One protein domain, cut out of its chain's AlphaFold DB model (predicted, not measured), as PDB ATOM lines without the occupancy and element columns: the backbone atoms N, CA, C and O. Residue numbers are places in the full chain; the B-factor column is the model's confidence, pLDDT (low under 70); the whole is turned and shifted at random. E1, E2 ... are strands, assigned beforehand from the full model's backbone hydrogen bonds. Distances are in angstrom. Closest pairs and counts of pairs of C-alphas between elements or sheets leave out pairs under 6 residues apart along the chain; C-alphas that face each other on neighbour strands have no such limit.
ATOM      1  N   TYR A 141     -27.624  37.918  51.582       40.47
ATOM      2  CA  TYR A 141     -26.626  38.445  50.647       40.47
ATOM      3  C   TYR A 141     -25.870  37.369  49.845       40.47
ATOM      4  O   TYR A 141     -25.117  37.712  48.936       40.47
ATOM      5  N   GLN A 142     -26.057  36.077  50.131       43.41
ATOM      6  CA  GLN A 142     -25.353  34.992  49.441       43.41
ATOM      7  C   GLN A 142     -26.174  34.425  48.277       43.41
ATOM      8  O   GLN A 142     -26.709  33.330  48.367       43.41
ATOM      9  N   GLY A 143     -26.222  35.162  47.164       45.06
ATOM     10  CA  GLY A 143     -26.680  34.649  45.866       45.06
ATOM     11  C   GLY A 143     -28.164  34.255  45.792       45.06
ATOM     12  O   GLY A 143     -28.838  33.981  46.778       45.06
ATOM     13  N   LYS A 144     -28.729  34.250  44.582       44.31
ATOM     14  CA  LYS A 144     -30.081  33.717  44.371       44.31
ATOM     15  C   LYS A 144     -29.992  32.193  44.320       44.31
ATOM     16  O   LYS A 144     -29.333  31.665  43.428       44.31
ATOM     17  N   PHE A 145     -30.675  31.500  45.227       44.31
ATOM     18  CA  PHE A 145     -30.903  30.061  45.098       44.31
ATOM     19  C   PHE A 145     -31.802  29.820  43.889       44.31
ATOM     20  O   PHE A 145     -32.939  30.293  43.847       44.31
ATOM     21  N   ILE A 146     -31.284  29.116  42.885       46.81
ATOM     22  CA  ILE A 146     -32.085  28.657  41.755       46.81
ATOM     23  C   ILE A 146     -32.478  27.217  42.061       46.81
ATOM     24  O   ILE A 146     -31.684  26.295  41.897       46.81
ATOM     25  N   GLN A 147     -33.711  27.027  42.525       44.94
ATOM     26  CA  GLN A 147     -34.296  25.699  42.638       44.94
ATOM     27  C   GLN A 147     -34.772  25.274  41.249       44.94
ATOM     28  O   GLN A 147     -35.695  25.878  40.703       44.94
ATOM     29  N   ILE A 148     -34.139  24.254  40.670       46.03
ATOM     30  CA  ILE A 148     -34.564  23.701  39.382       46.03
ATOM     31  C   ILE A 148     -35.115  22.297  39.620       46.03
ATOM     32  O   ILE A 148     -34.333  21.362  39.796       46.03
ATOM     33  N   PRO A 149     -36.448  22.121  39.670       45.31
ATOM     34  CA  PRO A 149     -37.032  20.792  39.705       45.31
ATOM     35  C   PRO A 149     -36.821  20.147  38.335       45.31
ATOM     36  O   PRO A 149     -37.370  20.606  37.335       45.31
ATOM     37  N   PHE A 150     -36.013  19.094  38.282       53.47
ATOM     38  CA  PHE A 150     -35.873  18.268  37.092       53.47
ATOM     39  C   PHE A 150     -36.272  16.827  37.427       53.47
ATOM     40  O   PHE A 150     -35.863  16.270  38.445       53.47
ATOM     41  N   ASP A 151     -37.098  16.235  36.568       52.16
ATOM     42  CA  ASP A 151     -37.394  14.807  36.571       52.16
ATOM     43  C   ASP A 151     -36.734  14.205  35.326       52.16
ATOM     44  O   ASP A 151     -37.101  14.543  34.203       52.16
ATOM     45  N   LEU A 152     -35.711  13.368  35.522       53.16
ATOM     46  CA  LEU A 152     -34.972  12.718  34.428       53.16
ATOM     47  C   LEU A 152     -35.594  11.386  34.009       53.16
ATOM     48  O   LEU A 152     -35.012  10.668  33.195       53.16
ATOM     49  N   THR A 153     -36.742  11.013  34.576       54.16
ATOM     50  CA  THR A 153     -37.365   9.723  34.289       54.16
ATOM     51  C   THR A 153     -37.758   9.649  32.807       54.16
ATOM     52  O   THR A 153     -38.723  10.272  32.377       54.16
ATOM     53  N   GLY A 154     -36.999   8.881  32.016       47.03
ATOM     54  CA  GLY A 154     -37.286   8.608  30.601       47.03
ATOM     55  C   GLY A 154     -36.682   9.579  29.576       47.03
ATOM     56  O   GLY A 154     -36.968   9.436  28.390       47.03
ATOM     57  N   ALA A 155     -35.842  10.539  29.977       52.38
ATOM     58  CA  ALA A 155     -35.179  11.438  29.027       52.38
ATOM     59  C   ALA A 155     -34.070  10.698  28.259       52.38
ATOM     60  O   ALA A 155     -33.147  10.194  28.881       52.38
ATOM     61  N   THR A 156     -34.108  10.639  26.925       54.66
ATOM     62  CA  THR A 156     -33.053  10.019  26.092       54.66
ATOM     63  C   THR A 156     -32.379  11.056  25.194       54.66
ATOM     64  O   THR A 156     -33.069  11.840  24.548       54.66
ATOM     65  N   GLY A 157     -31.045  11.031  25.102       60.56
ATOM     66  CA  GLY A 157     -30.262  11.961  24.279       60.56
ATOM     67  C   GLY A 157     -29.946  13.296  24.965       60.56
ATOM     68  O   GLY A 157     -29.896  13.382  26.193       60.56
ATOM     69  N   VAL A 158     -29.691  14.334  24.162       59.62
ATOM     70  CA  VAL A 158     -29.434  15.698  24.652       59.62
ATOM     71  C   VAL A 158     -30.746  16.475  24.677       59.62
ATOM     72  O   VAL A 158     -31.412  16.591  23.652       59.62
ATOM     73  N   THR A 159     -31.127  17.012  25.833       62.94
ATOM     74  CA  THR A 159     -32.340  17.833  25.987       62.94
ATOM     75  C   THR A 159     -31.988  19.160  26.641       62.94
ATOM     76  O   THR A 159     -31.366  19.181  27.699       62.94
ATOM     77  N   GLN A 160     -32.406  20.273  26.041       57.97
ATOM     78  CA  GLN A 160     -32.272  21.599  26.639       57.97
ATOM     79  C   GLN A 160     -33.614  22.042  27.225       57.97
ATOM     80  O   GLN A 160     -34.624  22.070  26.523       57.97
ATOM     81  N   VAL A 161     -33.623  22.421  28.503       55.66
ATOM     82  CA  VAL A 161     -34.802  22.976  29.180       55.66
ATOM     83  C   VAL A 161     -34.389  24.264  29.881       55.66
ATOM     84  O   VAL A 161     -33.741  24.250  30.927       55.66
ATOM     85  N   GLY A 162     -34.741  25.403  29.281       63.16
ATOM     86  CA  GLY A 162     -34.376  26.725  29.789       63.16
ATOM     87  C   GLY A 162     -32.859  26.907  29.904       63.16
ATOM     88  O   GLY A 162     -32.134  26.830  28.911       63.16
ATOM     89  N   ASN A 163     -32.387  27.140  31.131       63.59
ATOM     90  CA  ASN A 163     -30.970  27.339  31.439       63.59
ATOM     91  C   ASN A 163     -30.222  26.030  31.731       63.59
ATOM     92  O   ASN A 163     -29.158  26.086  32.335       63.59
ATOM     93  N   LEU A 164     -30.763  24.871  31.355       66.31
ATOM     94  CA  LEU A 164     -30.115  23.578  31.551       66.31
ATOM     95  C   LEU A 164     -29.962  22.815  30.240       66.31
ATOM     96  O   LEU A 164     -30.863  22.823  29.403       66.31
ATOM     97  N   ILE A 165     -28.846  22.103  30.117       67.00
ATOM     98  CA  ILE A 165     -28.574  21.122  29.068       67.00
ATOM     99  C   ILE A 165     -28.383  19.775  29.757       67.00
ATOM    100  O   ILE A 165     -27.478  19.608  30.566       67.00
ATOM    101  N   THR A 166     -29.239  18.813  29.449       68.06
ATOM    102  CA  THR A 166     -29.130  17.438  29.942       68.06
ATOM    103  C   THR A 166     -28.519  16.577  28.853       68.06
ATOM    104  O   THR A 166     -28.981  16.625  27.716       68.06
ATOM    105  N   MET A 167     -27.524  15.770  29.200       70.69
ATOM    106  CA  MET A 167     -26.972  14.721  28.349       70.69
ATOM    107  C   MET A 167     -27.226  13.372  29.020       70.69
ATOM    108  O   MET A 167     -26.757  13.136  30.133       70.69
ATOM    109  N   ASN A 168     -27.976  12.492  28.358       68.25
ATOM    110  CA  ASN A 168     -28.093  11.094  28.763       68.25
ATOM    111  C   ASN A 168     -27.043  10.257  28.019       68.25
ATOM    112  O   ASN A 168     -27.002  10.269  26.785       68.25
ATOM    113  N   THR A 169     -26.217   9.530  28.767       64.50
ATOM    114  CA  THR A 169     -25.233   8.585  28.235       64.50
ATOM    115  C   THR A 169     -25.482   7.188  28.801       64.50
ATOM    116  O   THR A 169     -26.244   6.997  29.745       64.50
ATOM    117  N   SER A 170     -24.840   6.166  28.233       61.69
ATOM    118  CA  SER A 170     -25.031   4.773  28.667       61.69
ATOM    119  C   SER A 170     -24.650   4.508  30.132       61.69
ATOM    120  O   SER A 170     -25.005   3.454  30.656       61.69
ATOM    121  N   GLN A 171     -23.945   5.435  30.789       63.69
ATOM    122  CA  GLN A 171     -23.500   5.320  32.180       63.69
ATOM    123  C   GLN A 171     -24.254   6.232  33.159       63.69
ATOM    124  O   GLN A 171     -24.088   6.076  34.368       63.69
ATOM    125  N   GLY A 172     -25.107   7.145  32.681       71.56
ATOM    126  CA  GLY A 172     -25.868   8.029  33.559       71.56
ATOM    127  C   GLY A 172     -26.365   9.305  32.886       71.56
ATOM    128  O   GLY A 172     -26.403   9.431  31.665       71.56
ATOM    129  N   TYR A 173     -26.756  10.265  33.721       75.56
ATOM    130  CA  TYR A 173     -27.217  11.577  33.287       75.56
ATOM    131  C   TYR A 173     -26.253  12.651  33.771       75.56
ATOM    132  O   TYR A 173     -25.962  12.719  34.966       75.56
ATOM    133  N   THR A 174     -25.847  13.537  32.868       79.31
ATOM    134  CA  THR A 174     -25.111  14.752  33.220       79.31
ATOM    135  C   THR A 174     -25.970  15.966  32.904       79.31
ATOM    136  O   THR A 174     -26.571  16.057  31.833       79.31
ATOM    137  N   ILE A 175     -26.043  16.906  33.844       78.81
ATOM    138  CA  ILE A 175     -26.791  18.154  33.689       78.81
ATOM    139  C   ILE A 175     -25.805  19.311  33.757       78.81
ATOM    140  O   ILE A 175     -25.091  19.473  34.743       78.81
ATOM    141  N   PHE A 176     -25.826  20.149  32.731       78.62
ATOM    142  CA  PHE A 176     -25.068  21.383  32.657       78.62
ATOM    143  C   PHE A 176     -25.981  22.583  32.808       78.62
ATOM    144  O   PHE A 176     -27.110  22.596  32.316       78.62
ATOM    145  N   LEU A 177     -25.451  23.637  33.420       75.88
ATOM    146  CA  LEU A 177     -25.998  24.972  33.241       75.88
ATOM    147  C   LEU A 177     -25.716  25.402  31.797       75.88
ATOM    148  O   LEU A 177     -24.597  25.272  31.310       75.88
ATOM    149  N   ASN A 178     -26.715  25.954  31.114       70.00
ATOM    150  CA  ASN A 178     -26.588  26.596  29.806       70.00
ATOM    151  C   ASN A 178     -25.904  27.967  29.952       70.00
ATOM    152  O   ASN A 178     -26.446  29.014  29.596       70.00
ATOM    153  N   ARG A 179     -24.742  27.966  30.600       71.44
ATOM    154  CA  ARG A 179     -23.918  29.131  30.866       71.44
ATOM    155  C   ARG A 179     -22.474  28.679  30.988       71.44
ATOM    156  O   ARG A 179     -22.165  27.821  31.805       71.44
ATOM    157  N   MET A 180     -21.610  29.299  30.195       79.31
ATOM    158  CA  MET A 180     -20.165  29.179  30.358       79.31
ATOM    159  C   MET A 180     -19.675  30.268  31.308       79.31
ATOM    160  O   MET A 180     -20.109  31.422  31.226       79.31
ATOM    161  N   PHE A 181     -18.792  29.882  32.221       80.88
ATOM    162  CA  PHE A 181     -18.136  30.775  33.165       80.88
ATOM    163  C   PHE A 181     -16.700  30.976  32.680       80.88
ATOM    164  O   PHE A 181     -15.918  30.037  32.728       80.88
ATOM    165  N   ASN A 182     -16.380  32.164  32.159       79.12
ATOM    166  CA  ASN A 182     -15.095  32.419  31.490       79.12
ATOM    167  C   ASN A 182     -14.139  33.308  32.299       79.12
ATOM    168  O   ASN A 182     -12.950  33.319  32.014       79.12
ATOM    169  N   GLU A 183     -14.648  34.071  33.266       78.81
ATOM    170  CA  GLU A 183     -13.862  35.020  34.061       78.81
ATOM    171  C   GLU A 183     -14.509  35.248  35.432       78.81
ATOM    172  O   GLU A 183     -15.732  35.141  35.566       78.81
ATOM    173  N   GLY A 184     -13.698  35.580  36.439       77.81
ATOM    174  CA  GLY A 184     -14.142  35.921  37.790       77.81
ATOM    175  C   GLY A 184     -14.511  34.729  38.679       77.81
ATOM    176  O   GLY A 184     -14.360  33.566  38.309       77.81
ATOM    177  N   ILE A 185     -15.010  35.044  39.879       78.62
ATOM    178  CA  ILE A 185     -15.351  34.057  40.912       78.62
ATOM    179  C   ILE A 185     -16.848  33.753  40.873       78.62
ATOM    180  O   ILE A 185     -17.688  34.636  41.078       78.62
ATOM    181  N   TRP A 186     -17.184  32.482  40.680       76.19
ATOM    182  CA  TRP A 186     -18.554  31.987  40.610       76.19
ATOM    183  C   TRP A 186     -18.858  31.091  41.795       76.19
ATOM    184  O   TRP A 186     -18.128  30.149  42.075       76.19
ATOM    185  N   ARG A 187     -19.975  31.367  42.470       79.38
ATOM    186  CA  ARG A 187     -20.485  30.561  43.583       79.38
ATOM    187  C   ARG A 187     -21.833  29.977  43.214       79.38
ATOM    188  O   ARG A 187     -22.764  30.724  42.907       79.38
ATOM    189  N   ILE A 188     -21.938  28.658  43.267       78.44
ATOM    190  CA  ILE A 188     -23.145  27.915  42.920       78.44
ATOM    191  C   ILE A 188     -23.475  26.985  44.079       78.44
ATOM    192  O   ILE A 188     -22.614  26.258  44.559       78.44
ATOM    193  N   TYR A 189     -24.725  27.012  44.530       80.69
ATOM    194  CA  TYR A 189     -25.205  26.146  45.601       80.69
ATOM    195  C   TYR A 189     -26.168  25.112  45.032       80.69
ATOM    196  O   TYR A 189     -27.110  25.458  44.318       80.69
ATOM    197  N   PHE A 190     -25.937  23.853  45.377       80.25
ATOM    198  CA  PHE A 190     -26.722  22.705  44.953       80.25
ATOM    199  C   PHE A 190     -27.464  22.127  46.152       80.25
ATOM    200  O   PHE A 190     -26.884  21.971  47.224       80.25
ATOM    201  N   GLN A 191     -28.735  21.781  45.959       83.62
ATOM    202  CA  GLN A 191     -29.509  21.011  46.926       83.62
ATOM    203  C   GLN A 191     -30.215  19.869  46.201       83.62
ATOM    204  O   GLN A 191     -31.039  20.092  45.312       83.62
ATOM    205  N   PHE A 192     -29.903  18.638  46.595       77.06
ATOM    206  CA  PHE A 192     -30.543  17.447  46.046       77.06
ATOM    207  C   PHE A 192     -31.791  17.113  46.862       77.06
ATOM    208  O   PHE A 192     -31.684  16.790  48.041       77.06
ATOM    209  N   LEU A 193     -32.974  17.188  46.244       77.69
ATOM    210  CA  LEU A 193     -34.265  17.047  46.944       77.69
ATOM    211  C   LEU A 193     -34.797  15.610  46.997       77.69
ATOM    212  O   LEU A 193     -35.674  15.300  47.799       77.69
ATOM    213  N   LYS A 194     -34.303  14.725  46.128       73.25
ATOM    214  CA  LYS A 194     -34.774  13.341  46.028       73.25
ATOM    215  C   LYS A 194     -33.598  12.388  45.938       73.25
ATOM    216  O   LYS A 194     -32.641  12.684  45.231       73.25
ATOM    217  N   ASN A 195     -33.714  11.246  46.619       63.31
ATOM    218  CA  ASN A 195     -32.707  10.196  46.604       63.31
ATOM    219  C   ASN A 195     -32.857   9.238  45.416       63.31
ATOM    220  O   ASN A 195     -33.944   8.715  45.196       63.31
ATOM    221  N   ASN A 196     -31.775   9.057  44.660       59.28
ATOM    222  CA  ASN A 196     -31.649   8.300  43.419       59.28
ATOM    223  C   ASN A 196     -30.148   8.068  43.151       59.28
ATOM    224  O   ASN A 196     -29.573   8.702  42.273       59.28
ATOM    225  N   SER A 197     -29.519   7.145  43.887       67.75
ATOM    226  CA  SER A 197     -28.143   6.655  43.643       67.75
ATOM    227  C   SER A 197     -27.035   7.734  43.567       67.75
ATOM    228  O   SER A 197     -27.273   8.906  43.818       67.75
ATOM    229  N   SER A 198     -25.788   7.308  43.332       74.62
ATOM    230  CA  SER A 198     -24.572   8.137  43.380       74.62
ATOM    231  C   SER A 198     -24.692   9.430  42.562       74.62
ATOM    232  O   SER A 198     -24.833   9.371  41.343       74.62
ATOM    233  N   TRP A 199     -24.555  10.587  43.216       81.31
ATOM    234  CA  TRP A 199     -24.435  11.886  42.544       81.31
ATOM    235  C   TRP A 199     -23.069  12.501  42.757       81.31
ATOM    236  O   TRP A 199     -22.427  12.277  43.789       81.31
ATOM    237  N   ALA A 200     -22.714  13.359  41.814       87.81
ATOM    238  CA  ALA A 200     -21.615  14.285  41.932       87.81
ATOM    239  C   ALA A 200     -22.037  15.667  41.432       87.81
ATOM    240  O   ALA A 200     -22.953  15.801  40.616       87.81
ATOM    241  N   ILE A 201     -21.381  16.693  41.955       89.44
ATOM    242  CA  ILE A 201     -21.404  18.051  41.410       89.44
ATOM    243  C   ILE A 201     -20.013  18.383  40.900       89.44
ATOM    244  O   ILE A 201     -19.035  17.842  41.403       89.44
ATOM    245  N   GLY A 202     -19.890  19.282  39.937       91.19
ATOM    246  CA  GLY A 202     -18.576  19.575  39.393       91.19
ATOM    247  C   GLY A 202     -18.573  20.667  38.349       91.19
ATOM    248  O   GLY A 202     -19.579  21.339  38.115       91.19
ATOM    249  N   ALA A 203     -17.419  20.807  37.714       90.12
ATOM    250  CA  ALA A 203     -17.199  21.699  36.592       90.12
ATOM    251  C   ALA A 203     -16.599  20.906  35.430       90.12
ATOM    252  O   ALA A 203     -15.852  19.945  35.632       90.12
ATOM    253  N   SER A 204     -16.926  21.308  34.207       89.19
ATOM    254  CA  SER A 204     -16.304  20.755  33.014       89.19
ATOM    255  C   SER A 204     -16.022  21.841  31.993       89.19
ATOM    256  O   SER A 204     -16.713  22.858  31.919       89.19
ATOM    257  N   GLU A 205     -15.036  21.572  31.152       88.25
ATOM    258  CA  GLU A 205     -14.829  22.306  29.920       88.25
ATOM    259  C   GLU A 205     -15.915  21.944  28.891       88.25
ATOM    260  O   GLU A 205     -16.466  20.837  28.929       88.25
ATOM    261  N   PRO A 206     -16.189  22.822  27.909       81.56
ATOM    262  CA  PRO A 206     -17.129  22.534  26.823       81.56
ATOM    263  C   PRO A 206     -16.765  21.303  25.980       81.56
ATOM    264  O   PRO A 206     -17.617  20.754  25.290       81.56
ATOM    265  N   SER A 207     -15.497  20.875  26.007       82.31
ATOM    266  CA  SER A 207     -15.021  19.680  25.301       82.31
ATOM    267  C   SER A 207     -15.379  18.362  25.994       82.31
ATOM    268  O   SER A 207     -15.156  17.299  25.413       82.31
ATOM    269  N   TYR A 208     -15.938  18.401  27.206       82.56
ATOM    270  CA  TYR A 208     -16.477  17.214  27.854       82.56
ATOM    271  C   TYR A 208     -17.699  16.694  27.085       82.56
ATOM    272  O   TYR A 208     -18.675  17.409  26.871       82.56
ATOM    273  N   VAL A 209     -17.651  15.424  26.681       70.62
ATOM    274  CA  VAL A 209     -18.681  14.794  25.833       70.62
ATOM    275  C   VAL A 209     -19.457  13.673  26.527       70.62
ATOM    276  O   VAL A 209     -20.305  13.051  25.896       70.62
ATOM    277  N   GLY A 210     -19.195  13.407  27.813       67.06
ATOM    278  CA  GLY A 210     -19.966  12.486  28.668       67.06
ATOM    279  C   GLY A 210     -20.100  11.035  28.191       67.06
ATOM    280  O   GLY A 210     -20.788  10.239  28.823       67.06
ATOM    281  N   SER A 211     -19.469  10.672  27.075       59.94
ATOM    282  CA  SER A 211     -19.864   9.531  26.248       59.94
ATOM    283  C   SER A 211     -19.290   8.187  26.691       59.94
ATOM    284  O   SER A 211     -19.741   7.153  26.200       59.94
ATOM    285  N   SER A 212     -18.337   8.168  27.624       59.62
ATOM    286  CA  SER A 212     -17.718   6.922  28.099       59.62
ATOM    287  C   SER A 212     -17.362   6.887  29.583       59.62
ATOM    288  O   SER A 212     -17.045   5.808  30.077       59.62
ATOM    289  N   ASN A 213     -17.421   8.023  30.283       66.94
ATOM    290  CA  ASN A 213     -16.887   8.183  31.630       66.94
ATOM    291  C   ASN A 213     -17.718   9.190  32.443       66.94
ATOM    292  O   ASN A 213     -18.155  10.218  31.916       66.94
ATOM    293  N   ASN A 214     -17.874   8.921  33.742       79.25
ATOM    294  CA  ASN A 214     -18.386   9.896  34.708       79.25
ATOM    295  C   ASN A 214     -17.538  11.181  34.691       79.25
ATOM    296  O   ASN A 214     -16.364  11.152  34.313       79.25
ATOM    297  N   MET A 215     -18.120  12.308  35.109       85.19
ATOM    298  CA  MET A 215     -17.333  13.523  35.346       85.19
ATOM    299  C   MET A 215     -16.166  13.229  36.304       85.19
ATOM    300  O   MET A 215     -16.249  12.332  37.135       85.19
ATOM    301  N   GLY A 216     -15.046  13.930  36.137       88.38
ATOM    302  CA  GLY A 216     -13.834  13.708  36.929       88.38
ATOM    303  C   GLY A 216     -12.955  12.544  36.451       88.38
ATOM    304  O   GLY A 216     -11.795  12.452  36.848       88.38
ATOM    305  N   ASN A 217     -13.434  11.685  35.543       87.56
ATOM    306  CA  ASN A 217     -12.635  10.582  34.986       87.56
ATOM    307  C   ASN A 217     -11.831  10.956  33.730       87.56
ATOM    308  O   ASN A 217     -11.106  10.122  33.188       87.56
ATOM    309  N   ASP A 218     -11.938  12.196  33.262       87.44
ATOM    310  CA  ASP A 218     -11.145  12.729  32.160       87.44
ATOM    311  C   ASP A 218     -10.483  14.055  32.540       87.44
ATOM    312  O   ASP A 218     -10.700  14.609  33.617       87.44
ATOM    313  N   ARG A 219      -9.621  14.551  31.652       89.69
ATOM    314  CA  ARG A 219      -8.909  15.817  31.852       89.69
ATOM    315  C   ARG A 219      -9.792  17.058  31.697       89.69
ATOM    316  O   ARG A 219      -9.319  18.148  31.981       89.69
ATOM    317  N   PHE A 220     -11.014  16.905  31.193       90.88
ATOM    318  CA  PHE A 220     -11.913  18.007  30.849       90.88
ATOM    319  C   PHE A 220     -12.951  18.266  31.939       90.88
ATOM    320  O   PHE A 220     -13.814  19.124  31.769       90.88
ATOM    321  N   SER A 221     -12.923  17.508  33.033       90.44
ATOM    322  CA  SER A 221     -13.909  17.611  34.097       90.44
ATOM    323  C   SER A 221     -13.307  17.319  35.466       90.44
ATOM    324  O   SER A 221     -12.337  16.574  35.611       90.44
ATOM    325  N   MET A 222     -13.914  17.924  36.480       92.56
ATOM    326  CA  MET A 222     -13.686  17.629  37.887       92.56
ATOM    327  C   MET A 222     -15.041  17.438  38.555       92.56
ATOM    328  O   MET A 222     -15.980  18.183  38.257       92.56
ATOM    329  N   ASP A 223     -15.135  16.476  39.466       92.31
ATOM    330  CA  ASP A 223     -16.335  16.267  40.260       92.31
ATOM    331  C   ASP A 223     -16.048  16.109  41.758       92.31
ATOM    332  O   ASP A 223     -14.918  15.895  42.202       92.31
ATOM    333  N   TYR A 224     -17.112  16.275  42.532       93.19
ATOM    334  CA  TYR A 224     -17.195  16.032  43.954       93.19
ATOM    335  C   TYR A 224     -18.421  15.168  44.221       93.19
ATOM    336  O   TYR A 224     -19.550  15.609  43.991       93.19
ATOM    337  N   ASN A 225     -18.206  13.936  44.680       91.56
ATOM    338  CA  ASN A 225     -19.270  12.956  44.846       91.56
ATOM    339  C   ASN A 225     -19.862  12.934  46.263       91.56
ATOM    340  O   ASN A 225     -19.246  13.365  47.239       91.56
ATOM    341  N   SER A 226     -21.056  12.351  46.385       89.75
ATOM    342  CA  SER A 226     -21.776  12.205  47.665       89.75
ATOM    343  C   SER A 226     -20.984  11.495  48.773       89.75
ATOM    344  O   SER A 226     -21.228  11.743  49.953       89.75
ATOM    345  N   GLY A 227     -19.997  10.666  48.418       90.88
ATOM    346  CA  GLY A 227     -19.097   9.993  49.356       90.88
ATOM    347  C   GLY A 227     -17.966  10.869  49.904       90.88
ATOM    348  O   GLY A 227     -17.235  10.412  50.780       90.88
ATOM    349  N   GLY A 228     -17.812  12.107  49.426       91.38
ATOM    350  CA  GLY A 228     -16.716  12.999  49.815       91.38
ATOM    351  C   GLY A 228     -15.437  12.821  48.983       91.38
ATOM    352  O   GLY A 228     -14.369  13.302  49.374       91.38
ATOM    353  N   GLY A 229     -15.513  12.118  47.853       93.81
ATOM    354  CA  GLY A 229     -14.405  11.981  46.910       93.81
ATOM    355  C   GLY A 229     -14.389  13.125  45.900       93.81
ATOM    356  O   GLY A 229     -15.442  13.497  45.386       93.81
ATOM    357  N   ILE A 230     -13.206  13.665  45.611       94.38
ATOM    358  CA  ILE A 230     -12.973  14.593  44.493       94.38
ATOM    359  C   ILE A 230     -12.261  13.821  43.386       94.38
ATOM    360  O   ILE A 230     -11.221  13.218  43.670       94.38
ATOM    361  N   PHE A 231     -12.784  13.850  42.158       93.00
ATOM    362  CA  PHE A 231     -12.179  13.177  41.006       93.00
ATOM    363  C   PHE A 231     -11.751  14.177  39.937       93.00
ATOM    364  O   PHE A 231     -12.481  15.108  39.601       93.00
ATOM    365  N   GLN A 232     -10.560  13.962  39.381       92.88
ATOM    366  CA  GLN A 232     -10.058  14.693  38.221       92.88
ATOM    367  C   GLN A 232      -9.092  13.807  37.435       92.88
ATOM    368  O   GLN A 232      -8.165  13.219  38.005       92.88
ATOM    369  N   ASN A 233      -9.271  13.737  36.113       91.38
ATOM    370  CA  ASN A 233      -8.433  12.935  35.226       91.38
ATOM    371  C   ASN A 233      -8.287  11.465  35.681       91.38
ATOM    372  O   ASN A 233      -7.203  10.887  35.604       91.38
ATOM    373  N   GLY A 234      -9.362  10.884  36.226       88.19
ATOM    374  CA  GLY A 234      -9.409   9.497  36.707       88.19
ATOM    375  C   GLY A 234      -8.719   9.253  38.051       88.19
ATOM    376  O   GLY A 234      -8.758   8.134  38.563       88.19
ATOM    377  N   ASN A 235      -8.108  10.278  38.646       92.50
ATOM    378  CA  ASN A 235      -7.536  10.207  39.986       92.50
ATOM    379  C   ASN A 235      -8.560  10.676  41.014       92.50
ATOM    380  O   ASN A 235      -9.364  11.557  40.720       92.50
ATOM    381  N   SER A 236      -8.494  10.121  42.225       92.75
ATOM    382  CA  SER A 236      -9.383  10.504  43.322       92.75
ATOM    383  C   SER A 236      -8.612  10.912  44.569       92.75
ATOM    384  O   SER A 236      -7.588  10.316  44.906       92.75
ATOM    385  N   THR A 237      -9.132  11.919  45.266       94.38
ATOM    386  CA  THR A 237      -8.735  12.255  46.636       94.38
ATOM    387  C   THR A 237      -9.938  12.078  47.549       94.38
ATOM    388  O   THR A 237     -11.019  12.596  47.274       94.38
ATOM    389  N   ASN A 238      -9.741  11.346  48.644       91.56
ATOM    390  CA  ASN A 238     -10.778  11.036  49.626       91.56
ATOM    391  C   ASN A 238     -10.485  11.735  50.961       91.56
ATOM    392  O   ASN A 238      -9.367  12.187  51.199       91.56
ATOM    393  N   GLY A 239     -11.481  11.777  51.848       87.81
ATOM    394  CA  GLY A 239     -11.358  12.370  53.186       87.81
ATOM    395  C   GLY A 239     -12.126  13.680  53.368       87.81
ATOM    396  O   GLY A 239     -12.129  14.225  54.470       87.81
ATOM    397  N   ASN A 240     -12.816  14.162  52.330       92.06
ATOM    398  CA  ASN A 240     -13.759  15.267  52.477       92.06
ATOM    399  C   ASN A 240     -15.080  14.780  53.088       92.06
ATOM    400  O   ASN A 240     -15.382  13.585  53.131       92.06
ATOM    401  N   LYS A 241     -15.882  15.729  53.569       92.56
ATOM    402  CA  LYS A 241     -17.153  15.452  54.239       92.56
ATOM    403  C   LYS A 241     -18.226  15.015  53.239       92.56
ATOM    404  O   LYS A 241     -18.693  15.837  52.460       92.56
ATOM    405  N   SER A 242     -18.689  13.772  53.330       91.81
ATOM    406  CA  SER A 242     -19.840  13.294  52.557       91.81
ATOM    407  C   SER A 242     -21.076  14.191  52.711       91.81
ATOM    408  O   SER A 242     -21.252  14.877  53.723       91.81
ATOM    409  N   TYR A 243     -21.942  14.173  51.701       88.50
ATOM    410  CA  TYR A 243     -23.198  14.919  51.702       88.50
ATOM    411  C   TYR A 243     -24.375  14.012  51.351       88.50
ATOM    412  O   TYR A 243     -24.239  13.013  50.644       88.50
ATOM    413  N   SER A 244     -25.541  14.363  51.875       87.81
ATOM    414  CA  SER A 244     -26.784  13.606  51.771       87.81
ATOM    415  C   SER A 244     -27.893  14.425  51.109       87.81
ATOM    416  O   SER A 244     -27.755  15.611  50.817       87.81
ATOM    417  N   THR A 245     -29.031  13.779  50.856       84.94
ATOM    418  CA  THR A 245     -30.248  14.463  50.405       84.94
ATOM    419  C   THR A 245     -30.615  15.604  51.357       84.94
ATOM    420  O   THR A 245     -30.545  15.449  52.573       84.94
ATOM    421  N   ASN A 246     -31.050  16.726  50.786       83.44
ATOM    422  CA  ASN A 246     -31.362  18.003  51.432       83.44
ATOM    423  C   ASN A 246     -30.173  18.808  51.969       83.44
ATOM    424  O   ASN A 246     -30.389  19.972  52.318       83.44
ATOM    425  N   ASP A 247     -28.950  18.268  51.962       84.31
ATOM    426  CA  ASP A 247     -27.764  19.083  52.224       84.31
ATOM    427  C   ASP A 247     -27.591  20.133  51.121       84.31
ATOM    428  O   ASP A 247     -27.919  19.904  49.952       84.31
ATOM    429  N   ILE A 248     -27.068  21.296  51.510       83.56
ATOM    430  CA  ILE A 248     -26.686  22.363  50.586       83.56
ATOM    431  C   ILE A 248     -25.178  22.279  50.383       83.56
ATOM    432  O   ILE A 248     -24.408  22.449  51.329       83.56
ATOM    433  N   ILE A 249     -24.764  22.044  49.143       86.12
ATOM    434  CA  ILE A 249     -23.360  21.940  48.759       86.12
ATOM    435  C   ILE A 249     -22.998  23.160  47.918       86.12
ATOM    436  O   ILE A 249     -23.625  23.421  46.893       86.12
ATOM    437  N   GLY A 250     -22.006  23.926  48.367       84.94
ATOM    438  CA  GLY A 250     -21.470  25.067  47.631       84.94
ATOM    439  C   GLY A 250     -20.272  24.663  46.778       84.94
ATOM    440  O   GLY A 250     -19.344  24.035  47.279       84.94
ATOM    441  N   LEU A 251     -20.285  25.061  45.511       85.06
ATOM    442  CA  LEU A 251     -19.146  25.037  44.604       85.06
ATOM    443  C   LEU A 251     -18.712  26.483  44.356       85.06
ATOM    444  O   LEU A 251     -19.522  27.313  43.937       85.06
ATOM    445  N   GLU A 252     -17.441  26.777  44.601       84.69
ATOM    446  CA  GLU A 252     -16.807  28.024  44.181       84.69
ATOM    447  C   GLU A 252     -15.779  27.706  43.101       84.69
ATOM    448  O   GLU A 252     -14.967  26.797  43.267       84.69
ATOM    449  N   VAL A 253     -15.834  28.438  41.995       81.12
ATOM    450  CA  VAL A 253     -14.869  28.332  40.904       81.12
ATOM    451  C   VAL A 253     -14.300  29.715  40.655       81.12
ATOM    452  O   VAL A 253     -15.051  30.652  40.376       81.12
ATOM    453  N   ASP A 254     -12.983  29.835  40.763       84.00
ATOM    454  CA  ASP A 254     -12.250  31.029  40.369       84.00
ATOM    455  C   ASP A 254     -11.696  30.835  38.950       84.00
ATOM    456  O   ASP A 254     -10.866  29.957  38.723       84.00
ATOM    457  N   MET A 255     -12.189  31.631  37.998       80.62
ATOM    458  CA  MET A 255     -11.781  31.606  36.587       80.62
ATOM    459  C   MET A 255     -10.714  32.665  36.267       80.62
ATOM    460  O   MET A 255     -10.628  33.135  35.133       80.62
TER     461      MET A 255
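AT A GLANCE: This is residues 141 to 255 of the 257 residues of an uncharacterized protein of Streblomastix strix (UniProt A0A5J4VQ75). Three small antiparallel sheets are set round strand E5, the strand nearest the middle: the three-strand sheet E1 E2 E3 on one side, the pair E4 and E9 on another, and the four-strand sheet E5 E6 E7 E8 running outward from E5 to E8. The sheets are only loosely joined through E5, and the unnamed residues 141 to 157 run along the outside before E1. The printed part has 115 residues, with no named helix and nine named strands, E1 to E9 in chain order; the class is all strand, though only 46 residues, under half, are in named elements. The whole is compact, with a radius of gyration of the C-alphas of 13.9 A and spans of 36 by 33 by 32 A.

HOW THE PARTS SIT: After residues 141 to 157, E1 at residues 158 to 161, E2 at 164 to 169 and E3 at 172 to 177 form a meander, each strand the antiparallel neighbour of the one before. E1 and E2 are a hairpin, with N 159 and O 166 2.9 A apart; E2 and E3 are another, with N 167 and O 174 at 2.8 A. E4, residues 185 to 191, is antiparallel to E9, residues 248 to 254, at 162 degrees, with N 188 and O 251 2.8 A apart. E5 at residues 200 to 204, E6 at 221 to 225, E7 at 230 to 232 and E8 at 235 to 237 form a second meander of three hairpins. Its pairs within hydrogen-bond range include N 224 and O 201 at 2.7 A, N 223 and O 231 at 3.0 A, and N 230 and O 237 at 2.9 A. E5 and E8 are its edge strands, and its strands' lines turn by 53 degrees from edge to edge. E3 and E5 are near each other, with 7 pairs of C-alphas within 10 A. The closest C-alphas of E5 and E9 are those of Gly 202 and Leu 251, 7.6 A apart; those of E4 and E5 are Phe 190 and Ile 201, 7.9 A apart. E3 and E9 are apart, as are E2 and E4.

IN THESE COORDINATES: E1 begins at C-alpha 158 (-29.434, 15.698, 24.652). From first to last C-alpha, E2 is 16.1 A long, E3 16.9 A, E4 20.2 A, E5 12.2 A, E6 12.9 A and E9 19.7 A. E5 begins at C-alpha 200 (-21.615, 14.285, 41.932), and E9 ends at C-alpha 254 (-12.250, 31.029, 40.369).

THE WHOLE: The two C-alphas farthest apart, those of Tyr 141 and Ser 170, are 40.2 A apart. The printed part has no cut, and the link E5 to E6, 16 residues, is long. The mean pLDDT of the printed part is 75.5; residues 141 to 166, 168 to 171, 195 to 197 and 210 to 213 are under 70.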